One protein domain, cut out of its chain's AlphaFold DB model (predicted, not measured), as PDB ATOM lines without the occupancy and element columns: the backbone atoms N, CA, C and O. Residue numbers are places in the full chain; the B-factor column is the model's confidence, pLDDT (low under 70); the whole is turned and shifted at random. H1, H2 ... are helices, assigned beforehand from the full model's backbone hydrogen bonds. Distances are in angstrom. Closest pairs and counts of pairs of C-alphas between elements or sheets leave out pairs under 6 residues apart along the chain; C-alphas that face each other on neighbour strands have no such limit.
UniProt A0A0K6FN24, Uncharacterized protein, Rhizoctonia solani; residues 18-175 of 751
ATOM      1  N   LEU A  18     162.608 147.744-313.550       93.38
ATOM      2  CA  LEU A  18     161.367 148.455-313.844       93.38
ATOM      3  C   LEU A  18     161.686 149.599-314.809       93.38
ATOM      4  O   LEU A  18     162.285 150.601-314.422       93.38
ATOM      5  N   VAL A  19     161.305 149.449-316.075       95.50
ATOM      6  CA  VAL A  19     161.549 150.461-317.113       95.50
ATOM      7  C   VAL A  19     160.394 151.475-317.117       95.50
ATOM      8  O   VAL A  19     159.246 151.050-317.273       95.50
ATOM      9  N   PRO A  20     160.657 152.783-316.927       95.50
ATOM     10  CA  PRO A  20     159.623 153.809-316.999       95.50
ATOM     11  C   PRO A  20     159.136 154.009-318.442       95.50
ATOM     12  O   PRO A  20     159.888 153.743-319.387       95.50
ATOM     13  N   PRO A  21     157.902 154.502-318.635       94.88
ATOM     14  CA  PRO A  21     157.425 154.891-319.957       94.88
ATOM     15  C   PRO A  21     158.203 156.079-320.524       94.88
ATOM     16  O   PRO A  21     158.801 156.868-319.785       94.88
ATOM     17  N   GLN A  22     158.194 156.215-321.853       94.94
ATOM     18  CA  GLN A  22     158.848 157.343-322.512       94.94
ATOM     19  C   GLN A  22     158.037 158.617-322.289       94.94
ATOM     20  O   GLN A  22     156.895 158.725-322.724       94.94
ATOM     21  N   LEU A  23     158.645 159.596-321.621       94.75
ATOM     22  CA  LEU A  23     158.006 160.881-321.384       94.75
ATOM     23  C   LEU A  23     158.111 161.791-322.625       94.75
ATOM     24  O   LEU A  23     159.181 161.873-323.234       94.75
ATOM     25  N   PRO A  24     157.054 162.551-322.963       91.94
ATOM     26  CA  PRO A  24     157.114 163.624-323.945       91.94
ATOM     27  C   PRO A  24     158.194 164.652-323.584       91.94
ATOM     28  O   PRO A  24     158.437 164.867-322.393       91.94
ATOM     29  N   PRO A  25     158.785 165.372-324.558       91.88
ATOM     30  CA  PRO A  25     159.900 166.288-324.302       91.88
ATOM     31  C   PRO A  25     159.651 167.294-323.170       91.88
ATOM     32  O   PRO A  25     160.549 167.567-322.378       91.88
ATOM     33  N   PHE A  26     158.426 167.814-323.044       90.81
ATOM     34  CA  PHE A  26     158.083 168.780-321.997       90.81
ATOM     35  C   PHE A  26     158.104 168.181-320.579       90.81
ATOM     36  O   PHE A  26     158.463 168.889-319.643       90.81
ATOM     37  N   LEU A  27     157.789 166.888-320.416       93.25
ATOM     38  CA  LEU A  27     157.926 166.176-319.142       93.25
ATOM     39  C   LEU A  27     159.333 165.607-318.964       93.25
ATOM     40  O   LEU A  27     159.888 165.734-317.881       93.25
ATOM     41  N   ALA A  28     159.945 165.041-320.008       94.19
ATOM     42  CA  ALA A  28     161.280 164.438-319.953       94.19
ATOM     43  C   ALA A  28     162.372 165.439-319.538       94.19
ATOM     44  O   ALA A  28     163.321 165.078-318.844       94.19
ATOM     45  N   ASN A  29     162.217 166.712-319.923       93.19
ATOM     46  CA  ASN A  29     163.129 167.788-319.531       93.19
ATOM     47  C   ASN A  29     163.077 168.108-318.027       93.19
ATOM     48  O   ASN A  29     164.030 168.672-317.494       93.19
ATOM     49  N   VAL A  30     161.973 167.773-317.352       95.56
ATOM     50  CA  VAL A  30     161.744 168.051-315.925       95.56
ATOM     51  C   VAL A  30     161.927 166.786-315.084       95.56
ATOM     52  O   VAL A  30     162.574 166.810-314.039       95.56
ATOM     53  N   PHE A  31     161.396 165.663-315.563       96.00
ATOM     54  CA  PHE A  31     161.362 164.375-314.886       96.00
ATOM     55  C   PHE A  31     162.279 163.391-315.616       96.00
ATOM     56  O   PHE A  31     161.891 162.734-316.578       96.00
ATOM     57  N   ASN A  32     163.524 163.271-315.155       95.06
ATOM     58  CA  ASN A  32     164.477 162.304-315.703       95.06
ATOM     59  C   ASN A  32     164.233 160.905-315.106       95.06
ATOM     60  O   ASN A  32     164.965 160.472-314.211       95.06
ATOM     61  N   LEU A  33     163.172 160.229-315.561       96.56
ATOM     62  CA  LEU A  33     162.840 158.872-315.120       96.56
ATOM     63  C   LEU A  33     163.840 157.867-315.704       96.56
ATOM     64  O   LEU A  33     163.973 157.735-316.920       96.56
ATOM     65  N   LYS A  34     164.538 157.141-314.829       96.81
ATOM     66  CA  LYS A  34     165.511 156.106-315.200       96.81
ATOM     67  C   LYS A  34     164.952 154.714-314.895       96.81
ATOM     68  O   LYS A  34     164.151 154.592-313.972       96.81
ATOM     69  N   PRO A  35     165.378 153.666-315.623       96.56
ATOM     70  CA  PRO A  35     165.093 152.291-315.233       96.56
ATOM     71  C   PRO A  35     165.546 152.020-313.797       96.56
ATOM     72  O   PRO A  35     166.704 152.270-313.460       96.56
ATOM     73  N   ILE A  36     164.639 151.504-312.972       95.88
ATOM     74  CA  ILE A  36     164.895 151.206-311.561       95.88
ATOM     75  C   ILE A  36     165.338 149.747-311.457       95.88
ATOM     76  O   ILE A  36     164.590 148.839-311.822       95.88
ATOM     77  N   VAL A  37     166.556 149.515-310.969       93.88
ATOM     78  CA  VAL A  37     167.122 148.175-310.758       93.88
ATOM     79  C   VAL A  37     167.115 147.868-309.262       93.88
ATOM     80  O   VAL A  37     167.794 148.540-308.489       93.88
ATOM     81  N   GLY A  38     166.378 146.836-308.844       92.00
ATOM     82  CA  GLY A  38     166.270 146.460-307.431       92.00
ATOM     83  C   GLY A  38     165.199 147.249-306.677       92.00
ATOM     84  O   GLY A  38     164.098 147.449-307.189       92.00
ATOM     85  N   ASN A  39     165.502 147.644-305.438       93.31
ATOM     86  CA  ASN A  39     164.555 148.363-304.588       93.31
ATOM     87  C   ASN A  39     164.500 149.846-304.978       93.31
ATOM     88  O   ASN A  39     165.540 150.506-304.913       93.31
ATOM     89  N   PRO A  40     163.316 150.385-305.321       96.12
ATOM     90  CA  PRO A  40     163.159 151.796-305.633       96.12
ATOM     91  C   PRO A  40     163.613 152.678-304.469       96.12
ATOM     92  O   PRO A  40     163.169 152.520-303.328       96.12
ATOM     93  N   SER A  41     164.488 153.635-304.755       96.12
ATOM     94  CA  SER A  41     164.838 154.681-303.804       96.12
ATOM     95  C   SER A  41     163.680 155.660-303.644       96.12
ATOM     96  O   SER A  41     162.908 155.912-304.569       96.12
ATOM     97  N   ARG A  42     163.592 156.299-302.475       95.00
ATOM     98  CA  ARG A  42     162.571 157.321-302.198       95.00
ATOM     99  C   ARG A  42     162.527 158.427-303.263       95.00
ATOM    100  O   ARG A  42     161.445 158.868-303.632       95.00
ATOM    101  N   GLY A  43     163.689 158.841-303.777       96.81
ATOM    102  CA  GLY A  43     163.784 159.848-304.838       96.81
ATOM    103  C   GLY A  43     163.202 159.377-306.173       96.81
ATOM    104  O   GLY A  43     162.539 160.159-306.848       96.81
ATOM    105  N   GLU A  44     163.387 158.106-306.536       97.06
ATOM    106  CA  GLU A  44     162.801 157.522-307.754       97.06
ATOM    107  C   GLU A  44     161.278 157.426-307.647       97.06
ATOM    108  O   GLU A  44     160.574 157.867-308.555       97.06
ATOM    109  N   VAL A  45     160.757 156.941-306.513       96.44
ATOM    110  CA  VAL A  45     159.305 156.887-306.265       96.44
ATOM    111  C   VAL A  45     158.698 158.294-306.324       96.44
ATOM    112  O   VAL A  45     157.668 158.507-306.965       96.44
ATOM    113  N   LYS A  46     159.372 159.282-305.716       96.25
ATOM    114  CA  LYS A  46     158.958 160.688-305.739       96.25
ATOM    115  C   LYS A  46     158.924 161.267-307.153       96.25
ATOM    116  O   LYS A  46     157.941 161.908-307.508       96.25
ATOM    117  N   LEU A  47     159.953 161.023-307.967       96.75
ATOM    118  CA  LEU A  47     159.997 161.498-309.354       96.75
ATOM    119  C   LEU A  47     158.835 160.950-310.189       96.75
ATOM    120  O   LEU A  47     158.255 161.697-310.974       96.75
ATOM    121  N   VAL A  48     158.465 159.680-310.002       96.69
ATOM    122  CA  VAL A  48     157.320 159.079-310.704       96.69
ATOM    123  C   VAL A  48     156.000 159.699-310.238       96.69
ATOM    124  O   VAL A  48     155.181 160.065-311.078       96.69
ATOM    125  N   HIS A  49     155.803 159.896-308.931       95.25
ATOM    126  CA  HIS A  49     154.623 160.604-308.415       95.25
ATOM    127  C   HIS A  49     154.520 162.042-308.936       95.25
ATOM    128  O   HIS A  49     153.437 162.476-309.323       95.25
ATOM    129  N   ASP A  50     155.630 162.780-308.947       94.94
ATOM    130  CA  ASP A  50     155.651 164.156-309.440       94.94
ATOM    131  C   ASP A  50     155.359 164.198-310.958       94.94
ATOM    132  O   ASP A  50     154.636 165.089-311.404       94.94
ATOM    133  N   ALA A  51     155.819 163.206-311.735       95.38
ATOM    134  CA  ALA A  51     155.492 163.067-313.157       95.38
ATOM    135  C   ALA A  51     154.004 162.748-313.399       95.38
ATOM    136  O   ALA A  51     153.391 163.368-314.269       95.38
ATOM    137  N   VAL A  52     153.410 161.837-312.614       93.56
ATOM    138  CA  VAL A  52     151.964 161.535-312.657       93.56
ATOM    139  C   VAL A  52     151.153 162.792-312.346       93.56
ATOM    140  O   VAL A  52     150.292 163.173-313.134       93.56
ATOM    141  N   ARG A  53     151.486 163.503-311.259       91.31
ATOM    142  CA  ARG A  53     150.785 164.736-310.867       91.31
ATOM    143  C   ARG A  53     150.907 165.825-311.930       91.31
ATOM    144  O   ARG A  53     149.932 166.505-312.240       91.31
ATOM    145  N   ALA A  54     152.104 166.016-312.486       92.00
ATOM    146  CA  ALA A  54     152.311 166.985-313.552       92.00
ATOM    147  C   ALA A  54     151.437 166.655-314.763       92.00
ATOM    148  O   ALA A  54     150.760 167.543-315.274       92.00
ATOM    149  N   LEU A  55     151.404 165.387-315.181       90.69
ATOM    150  CA  LEU A  55     150.564 164.943-316.285       90.69
ATOM    151  C   LEU A  55     149.074 165.167-316.005       90.69
ATOM    152  O   LEU A  55     148.388 165.705-316.871       90.69
ATOM    153  N   ASP A  56     148.591 164.845-314.803       85.00
ATOM    154  CA  ASP A  56     147.192 165.061-314.412       85.00
ATOM    155  C   ASP A  56     146.790 166.541-314.486       85.00
ATOM    156  O   ASP A  56     145.711 166.865-314.985       85.00
ATOM    157  N   ASN A  57     147.691 167.457-314.118       85.62
ATOM    158  CA  ASN A  57     147.467 168.897-314.278       85.62
ATOM    159  C   ASN A  57     147.356 169.325-315.757       85.62
ATOM    160  O   ASN A  57     146.615 170.257-316.075       85.62
ATOM    161  N   PHE A  58     148.049 168.640-316.677       84.12
ATOM    162  CA  PHE A  58     147.958 168.890-318.123       84.12
ATOM    163  C   PHE A  58     146.751 168.218-318.788       84.12
ATOM    164  O   PHE A  58     146.370 168.618-319.891       84.12
ATOM    165  N   LEU A  59     146.082 167.254-318.143       73.81
ATOM    166  CA  LEU A  59     144.904 166.588-318.723       73.81
ATOM    167  C   LEU A  59     143.731 167.548-318.988       73.81
ATOM    168  O   LEU A  59     142.826 167.203-319.753       73.81
ATOM    169  N   HIS A  60     143.752 168.746-318.395       72.31
ATOM    170  CA  HIS A  60     142.788 169.818-318.651       72.31
ATOM    171  C   HIS A  60     143.057 170.606-319.941       72.31
ATOM    172  O   HIS A  60     142.169 171.319-320.404       72.31
ATOM    173  N   THR A  61     144.240 170.469-320.550       79.00
ATOM    174  CA  THR A  61     144.563 171.057-321.858       79.00
ATOM    175  C   THR A  61     144.346 170.023-322.967       79.00
ATOM    176  O   THR A  61     145.121 169.071-323.056       79.00
ATOM    177  N   PRO A  62     143.317 170.174-323.830       74.50
ATOM    178  CA  PRO A  62     142.973 169.166-324.839       74.50
ATOM    179  C   PRO A  62     144.126 168.803-325.782       74.50
ATOM    180  O   PRO A  62     144.227 167.656-326.201       74.50
ATOM    181  N   GLU A  63     145.001 169.765-326.087       78.12
ATOM    182  CA  GLU A  63     146.124 169.607-327.023       78.12
ATOM    183  C   GLU A  63     147.292 168.777-326.463       78.12
ATOM    184  O   GLU A  63     148.068 168.227-327.238       78.12
ATOM    185  N   LEU A  64     147.419 168.663-325.134       75.94
ATOM    186  CA  LEU A  64     148.515 167.942-324.459       75.94
ATOM    187  C   LEU A  64     148.057 166.617-323.837       75.94
ATOM    188  O   LEU A  64     148.760 166.020-323.020       75.94
ATOM    189  N   ARG A  65     146.848 166.172-324.180       77.44
ATOM    190  CA  ARG A  65     146.186 165.055-323.517       77.44
ATOM    191  C   ARG A  65     146.666 163.717-324.078       77.44
ATOM    192  O   ARG A  65     146.050 163.173-324.986       77.44
ATOM    193  N   ASP A  66     147.725 163.174-323.489       83.62
ATOM    194  CA  ASP A  66     148.197 161.811-323.754       83.62
ATOM    195  C   ASP A  66     147.591 160.834-322.727       83.62
ATOM    196  O   ASP A  66     148.014 160.757-321.569       83.62
ATOM    197  N   THR A  67     146.518 160.142-323.124       78.06
ATOM    198  CA  THR A  67     145.879 159.087-322.317       78.06
ATOM    199  C   THR A  67     146.833 157.956-322.003       78.06
ATOM    200  O   THR A  67     146.821 157.440-320.886       78.06
ATOM    201  N   ASP A  68     147.636 157.578-322.983       83.88
ATOM    202  CA  ASP A  68     148.395 156.339-322.989       83.88
ATOM    203  C   ASP A  68     149.530 156.477-321.986       83.88
ATOM    204  O   ASP A  68     149.705 155.632-321.108       83.88
ATOM    205  N   LEU A  69     150.183 157.637-321.995       90.38
ATOM    206  CA  LEU A  69     151.192 157.994-321.013       90.38
ATOM    207  C   LEU A  69     150.666 157.989-319.569       90.38
ATOM    208  O   LEU A  69     151.360 157.517-318.668       90.38
ATOM    209  N   SER A  70     149.454 158.499-319.323       87.12
ATOM    210  CA  SER A  70     148.859 158.533-317.972       87.12
ATOM    211  C   SER A  70     148.647 157.125-317.423       87.12
ATOM    212  O   SER A  70     148.965 156.838-316.264       87.12
ATOM    213  N   ILE A  71     148.196 156.217-318.284       81.94
ATOM    214  CA  ILE A  71     148.004 154.803-317.967       81.94
ATOM    215  C   ILE A  71     149.348 154.132-317.707       81.94
ATOM    216  O   ILE A  71     149.496 153.412-316.719       81.94
ATOM    217  N   GLU A  72     150.330 154.357-318.579       90.12
ATOM    218  CA  GLU A  72     151.650 153.755-318.448       90.12
ATOM    219  C   GLU A  72     152.374 154.222-317.182       90.12
ATOM    220  O   GLU A  72     152.957 153.397-316.477       90.12
ATOM    221  N   LEU A  73     152.299 155.515-316.848       93.00
ATOM    222  CA  LEU A  73     152.873 156.062-315.619       93.00
ATOM    223  C   LEU A  73     152.157 155.542-314.373       93.00
ATOM    224  O   LEU A  73     152.822 155.165-313.410       93.00
ATOM    225  N   SER A  74     150.825 155.458-314.401       88.69
ATOM    226  CA  SER A  74     150.045 154.887-313.295       88.69
ATOM    227  C   SER A  74     150.391 153.414-313.070       88.69
ATOM    228  O   SER A  74     150.595 152.982-311.937       88.69
ATOM    229  N   GLN A  75     150.530 152.641-314.152       87.50
ATOM    230  CA  GLN A  75     150.963 151.248-314.078       87.50
ATOM    231  C   GLN A  75     152.397 151.129-313.548       87.50
ATOM    232  O   GLN A  75     152.683 150.246-312.742       87.50
ATOM    233  N   HIS A  76     153.305 151.999-313.992       94.25
ATOM    234  CA  HIS A  76     154.685 152.014-313.515       94.25
ATOM    235  C   HIS A  76     154.759 152.350-312.020       94.25
ATOM    236  O   HIS A  76     155.480 151.685-311.277       94.25
ATOM    237  N   LEU A  77     153.959 153.315-311.557       94.50
ATOM    238  CA  LEU A  77     153.831 153.647-310.141       94.50
ATOM    239  C   LEU A  77     153.304 152.460-309.323       94.50
ATOM    240  O   LEU A  77     153.868 152.145-308.279       94.50
ATOM    241  N   PHE A  78     152.274 151.769-309.812       91.00
ATOM    242  CA  PHE A  78     151.754 150.565-309.164       91.00
ATOM    243  C   PHE A  78     152.830 149.474-309.032       91.00
ATOM    244  O   PHE A  78     153.002 148.890-307.961       91.00
ATOM    245  N   ASP A  79     153.590 149.216-310.102       90.69
ATOM    246  CA  ASP A  79     154.664 148.218-310.091       90.69
ATOM    247  C   ASP A  79     155.769 148.598-309.083       90.69
ATOM    248  O   ASP A  79     156.246 147.742-308.336       90.69
ATOM    249  N   ILE A  80     156.122 149.887-308.990       94.25
ATOM    250  CA  ILE A  80     157.040 150.422-307.971       94.25
ATOM    251  C   ILE A  80     156.495 150.185-306.560       94.25
ATOM    252  O   ILE A  80     157.209 149.649-305.711       94.25
ATOM    253  N   GLN A  81     155.234 150.542-306.309       94.31
ATOM    254  CA  GLN A  81     154.602 150.392-304.996       94.31
ATOM    255  C   GLN A  81     154.537 148.924-304.559       94.31
ATOM    256  O   GLN A  81     154.779 148.617-303.390       94.31
ATOM    257  N   MET A  82     154.306 148.004-305.501       90.50
ATOM    258  CA  MET A  82     154.384 146.559-305.274       90.50
ATOM    259  C   MET A  82     155.789 146.096-304.875       90.50
ATOM    260  O   MET A  82     155.922 145.253-303.984       90.50
ATOM    261  N   VAL A  83     156.841 146.611-305.520       92.44
ATOM    262  CA  VAL A  83     158.228 146.273-305.155       92.44
ATOM    263  C   VAL A  83     158.569 146.824-303.772       92.44
ATOM    264  O   VAL A  83     159.072 146.073-302.935       92.44
ATOM    265  N   CYS A  84     158.217 148.081-303.490       94.38
ATOM    266  CA  CYS A  84     158.372 148.690-302.167       94.38
ATOM    267  C   CYS A  84     157.672 147.867-301.077       94.38
ATOM    268  O   CYS A  84     158.281 147.562-300.050       94.38
ATOM    269  N   HIS A  85     156.431 147.440-301.325       93.62
ATOM    270  CA  HIS A  85     155.666 146.607-300.403       93.62
ATOM    271  C   HIS A  85     156.363 145.276-300.118       93.62
ATOM    272  O   HIS A  85     156.577 144.920-298.963       93.62
ATOM    273  N   ARG A  86     156.752 144.536-301.166       91.19
ATOM    274  CA  ARG A  86     157.421 143.230-301.025       91.19
ATOM    275  C   ARG A  86     158.762 143.340-300.309       91.19
ATOM    276  O   ARG A  86     159.140 142.421-299.587       91.19
ATOM    277  N   HIS A  87     159.475 144.442-300.521       92.62
ATOM    278  CA  HIS A  87     160.725 144.702-299.827       92.62
ATOM    279  C   HIS A  87     160.500 144.986-298.338       92.62
ATOM    280  O   HIS A  87     161.223 144.449-297.500       92.62
ATOM    281  N   LYS A  88     159.490 145.802-298.011       94.06
ATOM    282  CA  LYS A  88     159.177 146.199-296.633       94.06
ATOM    283  C   LYS A  88     158.530 145.070-295.823       94.06
ATOM    284  O   LYS A  88     158.828 144.938-294.639       94.06
ATOM    285  N   TYR A  89     157.697 144.239-296.451       92.25
ATOM    286  CA  TYR A  89     156.969 143.144-295.803       92.25
ATOM    287  C   TYR A  89     157.235 141.813-296.529       92.25
ATOM    288  O   TYR A  89     156.534 141.460-297.485       92.25
ATOM    289  N   PRO A  90     158.253 141.048-296.092       87.31
ATOM    290  CA  PRO A  90     158.578 139.758-296.687       87.31
ATOM    291  C   PRO A  90     157.402 138.780-296.597       87.31
ATOM    292  O   PRO A  90     156.786 138.620-295.545       87.31
ATOM    293  N   THR A  91     157.142 138.042-297.680       78.75
ATOM    294  CA  THR A  91     156.026 137.076-297.779       78.75
ATOM    295  C   THR A  91     156.115 135.921-296.770       78.75
ATOM    296  O   THR A  91     155.153 135.181-296.591       78.75
ATOM    297  N   SER A  92     157.260 135.748-296.103       80.31
ATOM    298  CA  SER A  92     157.443 134.762-295.035       80.31
ATOM    299  C   SER A  92     156.692 135.104-293.746       80.31
ATOM    300  O   SER A  92     156.509 134.221-292.911       80.31
ATOM    301  N   VAL A  93     156.294 136.365-293.552       78.56
ATOM    302  CA  VAL A  93     155.561 136.801-292.358       78.56
ATOM    303  C   VAL A  93     154.065 136.591-292.585       78.56
ATOM    304  O   VAL A  93     153.516 136.983-293.616       78.56
ATOM    305  N   LEU A  94     153.395 135.952-291.623       77.00
ATOM    306  CA  LEU A  94     151.943 135.800-291.650       77.00
ATOM    307  C   LEU A  94     151.293 137.195-291.672       77.00
ATOM    308  O   LEU A  94     151.660 138.030-290.847       77.00
ATOM    309  N   PRO A  95     150.297 137.458-292.541       77.62
ATOM    310  CA  PRO A  95     149.681 138.783-292.664       77.62
ATOM    311  C   PRO A  95     149.147 139.372-291.350       77.62
ATOM    312  O   PRO A  95     149.055 140.588-291.221       77.62
ATOM    313  N   ASN A  96     148.798 138.519-290.381       84.06
ATOM    314  CA  ASN A  96     148.278 138.935-289.077       84.06
ATOM    315  C   ASN A  96     149.357 139.500-288.137       84.06
ATOM    316  O   ASN A  96     149.010 140.231-287.216       84.06
ATOM    317  N   ASP A  97     150.632 139.189-288.381       90.56
ATOM    318  CA  ASP A  97     151.757 139.580-287.520       90.56
ATOM    319  C   ASP A  97     152.537 140.778-288.087       90.56
ATOM    320  O   ASP A  97     153.516 141.234-287.496       90.56
ATOM    321  N   VAL A  98     152.126 141.291-289.251       93.56
ATOM    322  CA  VAL A  98     152.765 142.443-289.889       93.56
ATOM    323  C   VAL A  98     152.283 143.732-289.225       93.56
ATOM    324  O   VAL A  98     151.080 143.954-289.078       93.56
ATOM    325  N   VAL A  99     153.232 144.592-288.850       96.25
ATOM    326  CA  VAL A  99     152.966 145.943-288.345       96.25
ATOM    327  C   VAL A  99     153.218 146.949-289.465       96.25
ATOM    328  O   VAL A  99     154.314 147.014-290.022       96.25
ATOM    329  N   TYR A 100     152.196 147.731-289.803       96.69
ATOM    330  CA  TYR A 100     152.249 148.794-290.800       96.69
ATOM    331  C   TYR A 100     152.400 150.137-290.089       96.69
ATOM    332  O   TYR A 100     151.421 150.715-289.612       96.69
ATOM    333  N   ASP A 101     153.631 150.637-290.027       97.62
ATOM    334  CA  ASP A 101     153.915 151.943-289.433       97.62
ATOM    335  C   ASP A 101     153.598 153.082-290.423       97.62
ATOM    336  O   ASP A 101     154.124 153.068-291.550       97.62
ATOM    337  N   PRO A 102     152.745 154.054-290.039       97.69
ATOM    338  CA  PRO A 102     152.439 155.221-290.859       97.69
ATOM    339  C   PRO A 102     153.594 156.235-290.857       97.69
ATOM    340  O   PRO A 102     154.402 156.263-289.924       97.69
ATOM    341  N   PRO A 103     153.675 157.119-291.869       97.19
ATOM    342  CA  PRO A 103     154.595 158.250-291.824       97.19
ATOM    343  C   PRO A 103     154.202 159.250-290.728       97.19
ATOM    344  O   PRO A 103     153.024 159.421-290.409       97.19
ATOM    345  N   THR A 104     155.191 159.954-290.177       97.56
ATOM    346  CA  THR A 104     154.955 161.030-289.206       97.56
ATOM    347  C   THR A 104     154.236 162.199-289.871       97.56
ATOM    348  O   THR A 104     154.712 162.732-290.873       97.56
ATOM    349  N   LEU A 105     153.103 162.610-289.299       97.69
ATOM    350  CA  LEU A 105     152.317 163.727-289.813       97.69
ATOM    351  C   LEU A 105     152.737 165.063-289.179       97.69
ATOM    352  O   LEU A 105     152.962 165.126-287.968       97.69
ATOM    353  N   PRO A 106     152.823 166.145-289.969       96.00
ATOM    354  CA  PRO A 106     153.044 167.487-289.454       96.00
ATOM    355  C   PRO A 106     151.778 168.031-288.775       96.00
ATOM    356  O   PRO A 106     150.659 167.650-289.111       96.00
ATOM    357  N   SER A 107     151.942 168.984-287.852       95.75
ATOM    358  CA  SER A 107     150.854 169.503-287.001       95.75
ATOM    359  C   SER A 107     149.703 170.179-287.753       95.75
ATOM    360  O   SER A 107     148.631 170.363-287.185       95.75
ATOM    361  N   TYR A 108     149.914 170.579-289.010       92.44
ATOM    362  CA  TYR A 108     148.876 171.163-289.863       92.44
ATOM    363  C   TYR A 108     147.991 170.117-290.562       92.44
ATOM    364  O   TYR A 108     147.012 170.493-291.202       92.44
ATOM    365  N   ILE A 109     148.301 168.819-290.444       95.62
ATOM    366  CA  ILE A 109     147.414 167.720-290.841       95.62
ATOM    367  C   ILE A 109     146.773 167.173-289.557       95.62
ATOM    368  O   ILE A 109     147.408 166.390-288.853       95.62
ATOM    369  N   PRO A 110     145.531 167.575-289.215       95.69
ATOM    370  CA  PRO A 110     144.877 167.229-287.949       95.69
ATOM    371  C   PRO A 110     144.305 165.798-287.958       95.69
ATOM    372  O   PRO A 110     143.151 165.571-287.601       95.69
ATOM    373  N   VAL A 111     145.098 164.827-288.409       94.75
ATOM    374  CA  VAL A 111     144.760 163.402-288.430       94.75
ATOM    375  C   VAL A 111     145.806 162.665-287.608       94.75
ATOM    376  O   VAL A 111     146.999 162.890-287.773       94.75
ATOM    377  N   GLU A 112     145.372 161.773-286.725       96.44
ATOM    378  CA  GLU A 112     146.272 160.890-285.984       96.44
ATOM    379  C   GLU A 112     146.333 159.534-286.697       96.44
ATOM    380  O   GLU A 112     145.318 158.844-286.808       96.44
ATOM    381  N   LEU A 113     147.514 159.146-287.186       97.31
ATOM    382  CA  LEU A 113     147.746 157.815-287.752       97.31
ATOM    383  C   LEU A 113     148.460 156.941-286.725       97.31
ATOM    384  O   LEU A 113     149.524 157.303-286.223       97.31
ATOM    385  N   LYS A 114     147.872 155.784-286.424       97.44
ATOM    386  CA  LYS A 114     148.429 154.784-285.503       97.44
ATOM    387  C   LYS A 114     149.059 153.647-286.299       97.44
ATOM    388  O   LYS A 114     148.588 153.348-287.392       97.44
ATOM    389  N   SER A 115     150.092 153.006-285.749       97.12
ATOM    390  CA  SER A 115     150.619 151.758-286.310       97.12
ATOM    391  C   SER A 115     149.530 150.691-286.324       97.12
ATOM    392  O   SER A 115     148.852 150.473-285.318       97.12
ATOM    393  N   ILE A 116     149.369 150.026-287.464       97.31
ATOM    394  CA  ILE A 116     148.318 149.028-287.675       97.31
ATOM    395  C   ILE A 116     148.959 147.650-287.555       97.31
ATOM    396  O   ILE A 116     149.856 147.322-288.324       97.31
ATOM    397  N   THR A 117     148.523 146.843-286.588       94.38
ATOM    398  CA  THR A 117     148.989 145.454-286.448       94.38
ATOM    399  C   THR A 117     147.951 144.512-287.032       94.38
ATOM    400  O   THR A 117     146.805 144.487-286.583       94.38
ATOM    401  N   GLY A 118     148.361 143.723-288.021       90.00
ATOM    402  CA  GLY A 118     147.486 142.780-288.693       90.00
ATOM    403  C   GLY A 118     146.489 143.466-289.642       90.00
ATOM    404  O   GLY A 118     146.865 144.378-290.381       90.00
ATOM    405  N   PRO A 119     145.231 143.003-289.701       87.19
ATOM    406  CA  PRO A 119     144.253 143.465-290.682       87.19
ATOM    407  C   PRO A 119     143.803 144.907-290.452       87.19
ATOM    408  O   PRO A 119     143.229 145.189-289.399       87.19
ATOM    409  N   PRO A 120     143.936 145.801-291.442       91.62
ATOM    410  CA  PRO A 120     143.472 147.166-291.275       91.62
ATOM    411  C   PRO A 120     141.940 147.231-291.268       91.62
ATOM    412  O   PRO A 120     141.239 146.661-292.119       91.62
ATOM    413  N   SER A 121     141.420 147.973-290.301       90.62
ATOM    414  CA  SER A 121     140.018 148.354-290.174       90.62
ATOM    415  C   SER A 121     139.632 149.448-291.179       90.62
ATOM    416  O   SER A 121     140.479 150.148-291.736       90.62
ATOM    417  N   ASN A 122     138.323 149.641-291.397       85.38
ATOM    418  CA  ASN A 122     137.825 150.742-292.237       85.38
ATOM    419  C   ASN A 122     138.284 152.107-291.712       85.38
ATOM    420  O   ASN A 122     138.720 152.943-292.495       85.38
ATOM    421  N   LYS A 123     138.235 152.303-290.388       87.56
ATOM    422  CA  LYS A 123     138.617 153.558-289.737       87.56
ATOM    423  C   LYS A 123     140.091 153.898-289.964       87.56
ATOM    424  O   LYS A 123     140.421 155.055-290.213       87.56
ATOM    425  N   GLU A 124     140.971 152.902-289.900       94.31
ATOM    426  CA  GLU A 124     142.405 153.090-290.146       94.31
ATOM    427  C   GLU A 124     142.671 153.484-291.602       94.31
ATOM    428  O   GLU A 124     143.331 154.492-291.849       94.31
ATOM    429  N   ILE A 125     142.078 152.774-292.567       91.44
ATOM    430  CA  ILE A 125     142.218 153.111-293.994       91.44
ATOM    431  C   ILE A 125     141.646 154.503-294.280       91.44
ATOM    432  O   ILE A 125     142.270 155.299-294.982       91.44
ATOM    433  N   ALA A 126     140.486 154.830-293.713       83.50
ATOM    434  CA  ALA A 126     139.856 156.127-293.904       83.50
ATOM    435  C   ALA A 126     140.664 157.281-293.290       83.50
ATOM    436  O   ALA A 126     140.733 158.365-293.875       83.50
ATOM    437  N   SER A 127     141.351 157.042-292.169       93.19
ATOM    438  CA  SER A 127     142.272 158.016-291.570       93.19
ATOM    439  C   SER A 127     143.452 158.302-292.504       93.19
ATOM    440  O   SER A 127     143.762 159.465-292.762       93.19
ATOM    441  N   VAL A 128     144.055 157.268-293.102       95.69
ATOM    442  CA  VAL A 128     145.148 157.437-294.078       95.69
ATOM    443  C   VAL A 128     144.673 158.178-295.331       95.69
ATOM    444  O   VAL A 128     145.348 159.100-295.784       95.69
ATOM    445  N   HIS A 129     143.486 157.854-295.854       91.25
ATOM    446  CA  HIS A 129     142.869 158.602-296.961       91.25
ATOM    447  C   HIS A 129     142.639 160.072-296.620       91.25
ATOM    448  O   HIS A 129     142.878 160.945-297.454       91.25
ATOM    449  N   SER A 130     142.191 160.357-295.399       87.56
ATOM    450  CA  SER A 130     141.961 161.725-294.931       87.56
ATOM    451  C   SER A 130     143.273 162.509-294.877       87.56
ATOM    452  O   SER A 130     143.341 163.618-295.401       87.56
ATOM    453  N   ALA A 131     144.335 161.908-294.331       94.81
ATOM    454  CA  ALA A 131     145.670 162.500-294.309       94.81
ATOM    455  C   ALA A 131     146.218 162.741-295.725       94.81
ATOM    456  O   ALA A 131     146.698 163.836-296.018       94.81
ATOM    457  N   LEU A 132     146.092 161.758-296.624       93.44
ATOM    458  CA  LEU A 132     146.523 161.873-298.019       93.44
ATOM    459  C   LEU A 132     145.761 162.987-298.750       93.44
ATOM    460  O   LEU A 132     146.368 163.800-299.438       93.44
ATOM    461  N   ARG A 133     144.442 163.085-298.546       88.44
ATOM    462  CA  ARG A 133     143.603 164.131-299.146       88.44
ATOM    463  C   ARG A 133     143.972 165.527-298.648       88.44
ATOM    464  O   ARG A 133     144.007 166.460-299.444       88.44
ATOM    465  N   ILE A 134     144.231 165.682-297.349       90.81
ATOM    466  CA  ILE A 134     144.697 166.957-296.788       90.81
ATOM    467  C   ILE A 134     146.074 167.301-297.364       90.81
ATOM    468  O   ILE A 134     146.289 168.437-297.764       90.81
ATOM    469  N   SER A 135     146.979 166.324-297.478       95.25
ATOM    470  CA  SER A 135     148.284 166.528-298.112       95.25
ATOM    471  C   SER A 135     148.150 166.993-299.565       95.25
ATOM    472  O   SER A 135     148.843 167.923-299.964       95.25
ATOM    473  N   GLU A 136     147.269 166.374-300.351       90.69
ATOM    474  CA  GLU A 136     147.070 166.713-301.766       90.69
ATOM    475  C   GLU A 136     146.364 168.066-301.952       90.69
ATOM    476  O   GLU A 136     146.648 168.781-302.909       90.69
ATOM    477  N   SER A 137     145.508 168.497-301.016       89.50
ATOM    478  CA  SER A 137     144.881 169.829-301.093       89.50
ATOM    479  C   SER A 137     145.903 170.970-301.020       89.50
ATOM    480  O   SER A 137     145.654 172.063-301.537       89.50
ATOM    481  N   PHE A 138     147.084 170.706-300.451       92.38
ATOM    482  CA  PHE A 138     148.199 171.644-300.436       92.38
ATOM    483  C   PHE A 138     149.011 171.661-301.731       92.38
ATOM    484  O   PHE A 138     149.856 172.537-301.848       92.38
ATOM    485  N   ALA A 139     148.764 170.796-302.723       88.50
ATOM    486  CA  ALA A 139     149.565 170.721-303.954       88.50
ATOM    487  C   ALA A 139     149.689 172.066-304.706       88.50
ATOM    488  O   ALA A 139     150.690 172.313-305.376       88.50
ATOM    489  N   ASN A 140     148.714 172.967-304.539       87.25
ATOM    490  CA  ASN A 140     148.714 174.318-305.118       87.25
ATOM    491  C   ASN A 140     149.408 175.386-304.249       87.25
ATOM    492  O   ASN A 140     149.494 176.548-304.644       87.25
ATOM    493  N   VAL A 141     149.891 175.020-303.062       92.19
ATOM    494  CA  VAL A 141     150.575 175.891-302.099       92.19
ATOM    495  C   VAL A 141     151.957 175.294-301.802       92.19
ATOM    496  O   VAL A 141     152.140 174.623-300.782       92.19
ATOM    497  N   PRO A 142     152.963 175.538-302.669       88.56
ATOM    498  CA  PRO A 142     154.276 174.894-302.571       88.56
ATOM    499  C   PRO A 142     154.994 175.088-301.229       88.56
ATOM    500  O   PRO A 142     155.851 174.288-300.880       88.56
ATOM    501  N   SER A 143     154.660 176.138-300.472       92.88
ATOM    502  CA  SER A 143     155.251 176.411-299.156       92.88
ATOM    503  C   SER A 143     154.787 175.463-298.045       92.88
ATOM    504  O   SER A 143     155.467 175.364-297.029       92.88
ATOM    505  N   ILE A 144     153.636 174.805-298.213       93.56
ATOM    506  CA  ILE A 144     153.048 173.877-297.229       93.56
ATOM    507  C   ILE A 144     153.049 172.441-297.776       93.56
ATOM    508  O   ILE A 144     153.030 171.476-297.009       93.56
ATOM    509  N   PHE A 145     153.086 172.288-299.100       95.56
ATOM    510  CA  PHE A 145     153.107 170.985-299.739       95.56
ATOM    511  C   PHE A 145     154.421 170.241-299.510       95.56
ATOM    512  O   PHE A 145     155.474 170.619-300.024       95.56
ATOM    513  N   ASP A 146     154.327 169.116-298.808       96.38
ATOM    514  CA  ASP A 146     155.418 168.166-298.658       96.38
ATOM    515  C   ASP A 146     155.187 166.972-299.608       96.38
ATOM    516  O   ASP A 146     154.472 166.019-299.288       96.38
ATOM    517  N   SER A 147     155.789 167.035-300.806       94.56
ATOM    518  CA  SER A 147     155.739 165.943-301.804       94.56
ATOM    519  C   SER A 147     156.276 164.627-301.225       94.56
ATOM    520  O   SER A 147     155.780 163.540-301.514       94.56
ATOM    521  N   ASP A 148     157.258 164.735-300.342       96.69
ATOM    522  CA  ASP A 148     157.944 163.632-299.699       96.69
ATOM    523  C   ASP A 148     157.037 162.906-298.687       96.69
ATOM    524  O   ASP A 148     157.049 161.673-298.598       96.69
ATOM    525  N   LEU A 149     156.216 163.652-297.950       96.81
ATOM    526  CA  LEU A 149     155.149 163.108-297.110       96.81
ATOM    527  C   LEU A 149     154.023 162.486-297.944       96.81
ATOM    528  O   LEU A 149     153.567 161.387-297.624       96.81
ATOM    529  N   HIS A 150     153.598 163.150-299.022       96.31
ATOM    530  CA  HIS A 150     152.535 162.654-299.899       96.31
ATOM    531  C   HIS A 150     152.872 161.268-300.475       96.31
ATOM    532  O   HIS A 150     152.047 160.354-300.442       96.31
ATOM    533  N   VAL A 151     154.104 161.083-300.962       95.81
ATOM    534  CA  VAL A 151     154.593 159.791-301.476       95.81
ATOM    535  C   VAL A 151     154.549 158.709-300.393       95.81
ATOM    536  O   VAL A 151     154.080 157.600-300.645       95.81
ATOM    537  N   GLN A 152     154.981 159.025-299.168       97.56
ATOM    538  CA  GLN A 152     154.941 158.073-298.053       97.56
ATOM    539  C   GLN A 152     153.511 157.699-297.650       97.56
ATOM    540  O   GLN A 152     153.243 156.530-297.381       97.56
ATOM    541  N   LEU A 153     152.589 158.667-297.624       97.25
ATOM    542  CA  LEU A 153     151.174 158.411-297.352       97.25
ATOM    543  C   LEU A 153     150.541 157.543-298.440       97.25
ATOM    544  O   LEU A 153     149.793 156.622-298.119       97.25
ATOM    545  N   SER A 154     150.877 157.789-299.709       96.62
ATOM    546  CA  SER A 154     150.403 156.976-300.829       96.62
ATOM    547  C   SER A 154     150.913 155.535-300.741       96.62
ATOM    548  O   SER A 154     150.115 154.605-300.852       96.62
ATOM    549  N   GLN A 155     152.203 155.336-300.447       97.31
ATOM    550  CA  GLN A 155     152.761 153.998-300.229       97.31
ATOM    551  C   GLN A 155     152.129 153.304-299.015       97.31
ATOM    552  O   GLN A 155     151.786 152.129-299.091       97.31
ATOM    553  N   HIS A 156     151.944 154.013-297.897       97.56
ATOM    554  CA  HIS A 156     151.330 153.431-296.704       97.56
ATOM    555  C   HIS A 156     149.876 153.015-296.962       97.56
ATOM    556  O   HIS A 156     149.470 151.926-296.560       97.56
ATOM    557  N   LEU A 157     149.108 153.837-297.685       95.19
ATOM    558  CA  LEU A 157     147.751 153.496-298.101       95.19
ATOM    559  C   LEU A 157     147.725 152.241-298.983       95.19
ATOM    560  O   LEU A 157     146.902 151.349-298.770       95.19
ATOM    561  N   PHE A 158     148.634 152.175-299.954       94.00
ATOM    562  CA  PHE A 158     148.794 151.012-300.815       94.00
ATOM    563  C   PHE A 158     149.072 149.745-299.994       94.00
ATOM    564  O   PHE A 158     148.401 148.724-300.170       94.00
ATOM    565  N   ASP A 159     150.007 149.828-299.044       95.06
ATOM    566  CA  ASP A 159     150.415 148.702-298.208       95.06
ATOM    567  C   ASP A 159     149.246 148.111-297.414       95.06
ATOM    568  O   ASP A 159     149.035 146.896-297.428       95.06
ATOM    569  N   ILE A 160     148.457 148.964-296.753       95.12
ATOM    570  CA  ILE A 160     147.336 148.520-295.915       95.12
ATOM    571  C   ILE A 160     146.171 147.990-296.764       95.12
ATOM    572  O   ILE A 160     145.540 146.994-296.407       95.12
ATOM    573  N   GLN A 161     145.896 148.582-297.929       89.06
ATOM    574  CA  GLN A 161     144.860 148.069-298.831       89.06
ATOM    575  C   GLN A 161     145.221 146.675-299.356       89.06
ATOM    576  O   GLN A 161     144.386 145.763-299.328       89.06
ATOM    577  N   LEU A 162     146.481 146.478-299.753       88.38
ATOM    578  CA  LEU A 162     146.970 145.180-300.204       88.38
ATOM    579  C   LEU A 162     146.938 144.138-299.076       88.38
ATOM    580  O   LEU A 162     146.459 143.020-299.287       88.38
ATOM    581  N   ALA A 163     147.367 144.513-297.867       90.12
ATOM    582  CA  ALA A 163     147.323 143.657-296.683       90.12
ATOM    583  C   ALA A 163     145.911 143.130-296.402       90.12
ATOM    584  O   ALA A 163     145.696 141.924-296.235       90.12
ATOM    585  N   ARG A 164     144.925 144.032-296.422       90.75
ATOM    586  CA  ARG A 164     143.515 143.693-296.216       90.75
ATOM    587  C   ARG A 164     143.008 142.696-297.245       90.75
ATOM    588  O   ARG A 164     142.335 141.723-296.898       90.75
ATOM    589  N   TYR A 165     143.321 142.947-298.511       86.81
ATOM    590  CA  TYR A 165     142.886 142.106-299.616       86.81
ATOM    591  C   TYR A 165     143.467 140.687-299.522       86.81
ATOM    592  O   TYR A 165     142.731 139.699-299.645       86.81
ATOM    593  N   VAL A 166     144.772 140.568-299.257       85.06
ATOM    594  CA  VAL A 166     145.455 139.274-299.094       85.06
ATOM    595  C   VAL A 166     144.842 138.483-297.940       85.06
ATOM    596  O   VAL A 166     144.572 137.283-298.070       85.06
ATOM    597  N   GLN A 167     144.559 139.150-296.824       87.38
ATOM    598  CA  GLN A 167     143.989 138.505-295.651       87.38
ATOM    599  C   GLN A 167     142.550 138.021-295.893       87.38
ATOM    600  O   GLN A 167     142.250 136.854-295.631       87.38
ATOM    601  N   ARG A 168     141.682 138.850-296.491       82.69
ATOM    602  CA  ARG A 168     140.321 138.442-296.893       82.69
ATOM    603  C   ARG A 168     140.336 137.244-297.838       82.69
ATOM    604  O   ARG A 168     139.596 136.286-297.623       82.69
ATOM    605  N   SER A 169     141.220 137.262-298.835       78.31
ATOM    606  CA  SER A 169     141.387 136.142-299.770       78.31
ATOM    607  C   SER A 169     141.816 134.852-299.062       78.31
ATOM    608  O   SER A 169     141.381 133.763-299.436       78.31
ATOM    609  N   THR A 170     142.646 134.964-298.024       81.44
ATOM    610  CA  THR A 170     143.102 133.818-297.227       81.44
ATOM    611  C   THR A 170     141.965 133.236-296.384       81.44
ATOM    612  O   THR A 170     141.772 132.020-296.390       81.44
ATOM    613  N   ILE A 171     141.160 134.085-295.733       81.69
ATOM    614  CA  ILE A 171     139.986 133.666-294.947       81.69
ATOM    615  C   ILE A 171     138.950 132.974-295.838       81.69
ATOM    616  O   ILE A 171     138.487 131.882-295.512       81.69
ATOM    617  N   GLN A 172     138.630 133.564-296.994       75.19
ATOM    618  CA  GLN A 172     137.680 132.982-297.948       75.19
ATOM    619  C   GLN A 172     138.127 131.594-298.424       75.19
ATOM    620  O   GLN A 172     137.321 130.665-298.479       75.19
ATOM    621  N   ARG A 173     139.424 131.421-298.717       77.62
ATOM    622  CA  ARG A 173     139.980 130.120-299.116       77.62
ATOM    623  C   ARG A 173     139.913 129.094-297.982       77.62
ATOM    624  O   ARG A 173     139.566 127.944-298.236       77.62
ATOM    625  N   ALA A 174     140.222 129.499-296.750       79.94
ATOM    626  CA  ALA A 174     140.153 128.618-295.585       79.94
ATOM    627  C   ALA A 174     138.716 128.134-295.320       79.94
ATOM    628  O   ALA A 174     138.505 126.951-295.071       79.94
ATOM    629  N   MET A 175     137.723 129.018-295.451       72.94
ATOM    630  CA  MET A 175     136.308 128.673-295.272       72.94
ATOM    631  C   MET A 175     135.780 127.738-296.369       72.94
ATOM    632  O   MET A 175     135.061 126.787-296.064       72.94
TER     633      MET A 175
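AT A GLANCE: This is residues 18 to 175 of the 751 residues of an uncharacterized protein of Rhizoctonia solani (UniProt A0A0K6FN24). Two helical hairpins, H2 with H3 and H4 with H5, pack crosswise, H5 crossing the open end of the first. The long link between them, residues 89 to 121, doubles back, residues 99 to 100 pairing antiparallel with 116 to 117. The printed part has 158 residues, 91 of them in five named helices, H1 to H5 in order along the chain, with no named strand; its class is all helix, and it is compact, with a radius of gyration of the C-alphas of 17.0 A and spans of 52 by 35 by 27 A.

HOW THE PARTS SIT: H5, residues 147 to 175, touches H4, residues 122 to 140, at Leu 153 and Leu 132, closest C-alphas 5.8 A apart, at a shallow tilt of 25 degrees, opposite ways. With residues 147 to 151 alone H5 touches H2, residues 42 to 58, about perpendicular at 82 degrees. H2 and H3, residues 67 to 88, touch at a shallow tilt of 24 degrees. Every O i to N i+4 pair is within hydrogen-bond range in H2, H3 and H5; in H4 12 of 15 are.

IN THESE COORDINATES: H5 measures 42.5 A, from C-alpha 147 at (155.739, 165.943, -301.804) to C-alpha 175 at (136.308, 128.673, -295.272). H1, residues 25 to 28, only just touches H2, with 3 pairs of C-alphas within 8 A.

THE WHOLE: The printed part has no cut, and no printed residue is under 70 in pLDDT.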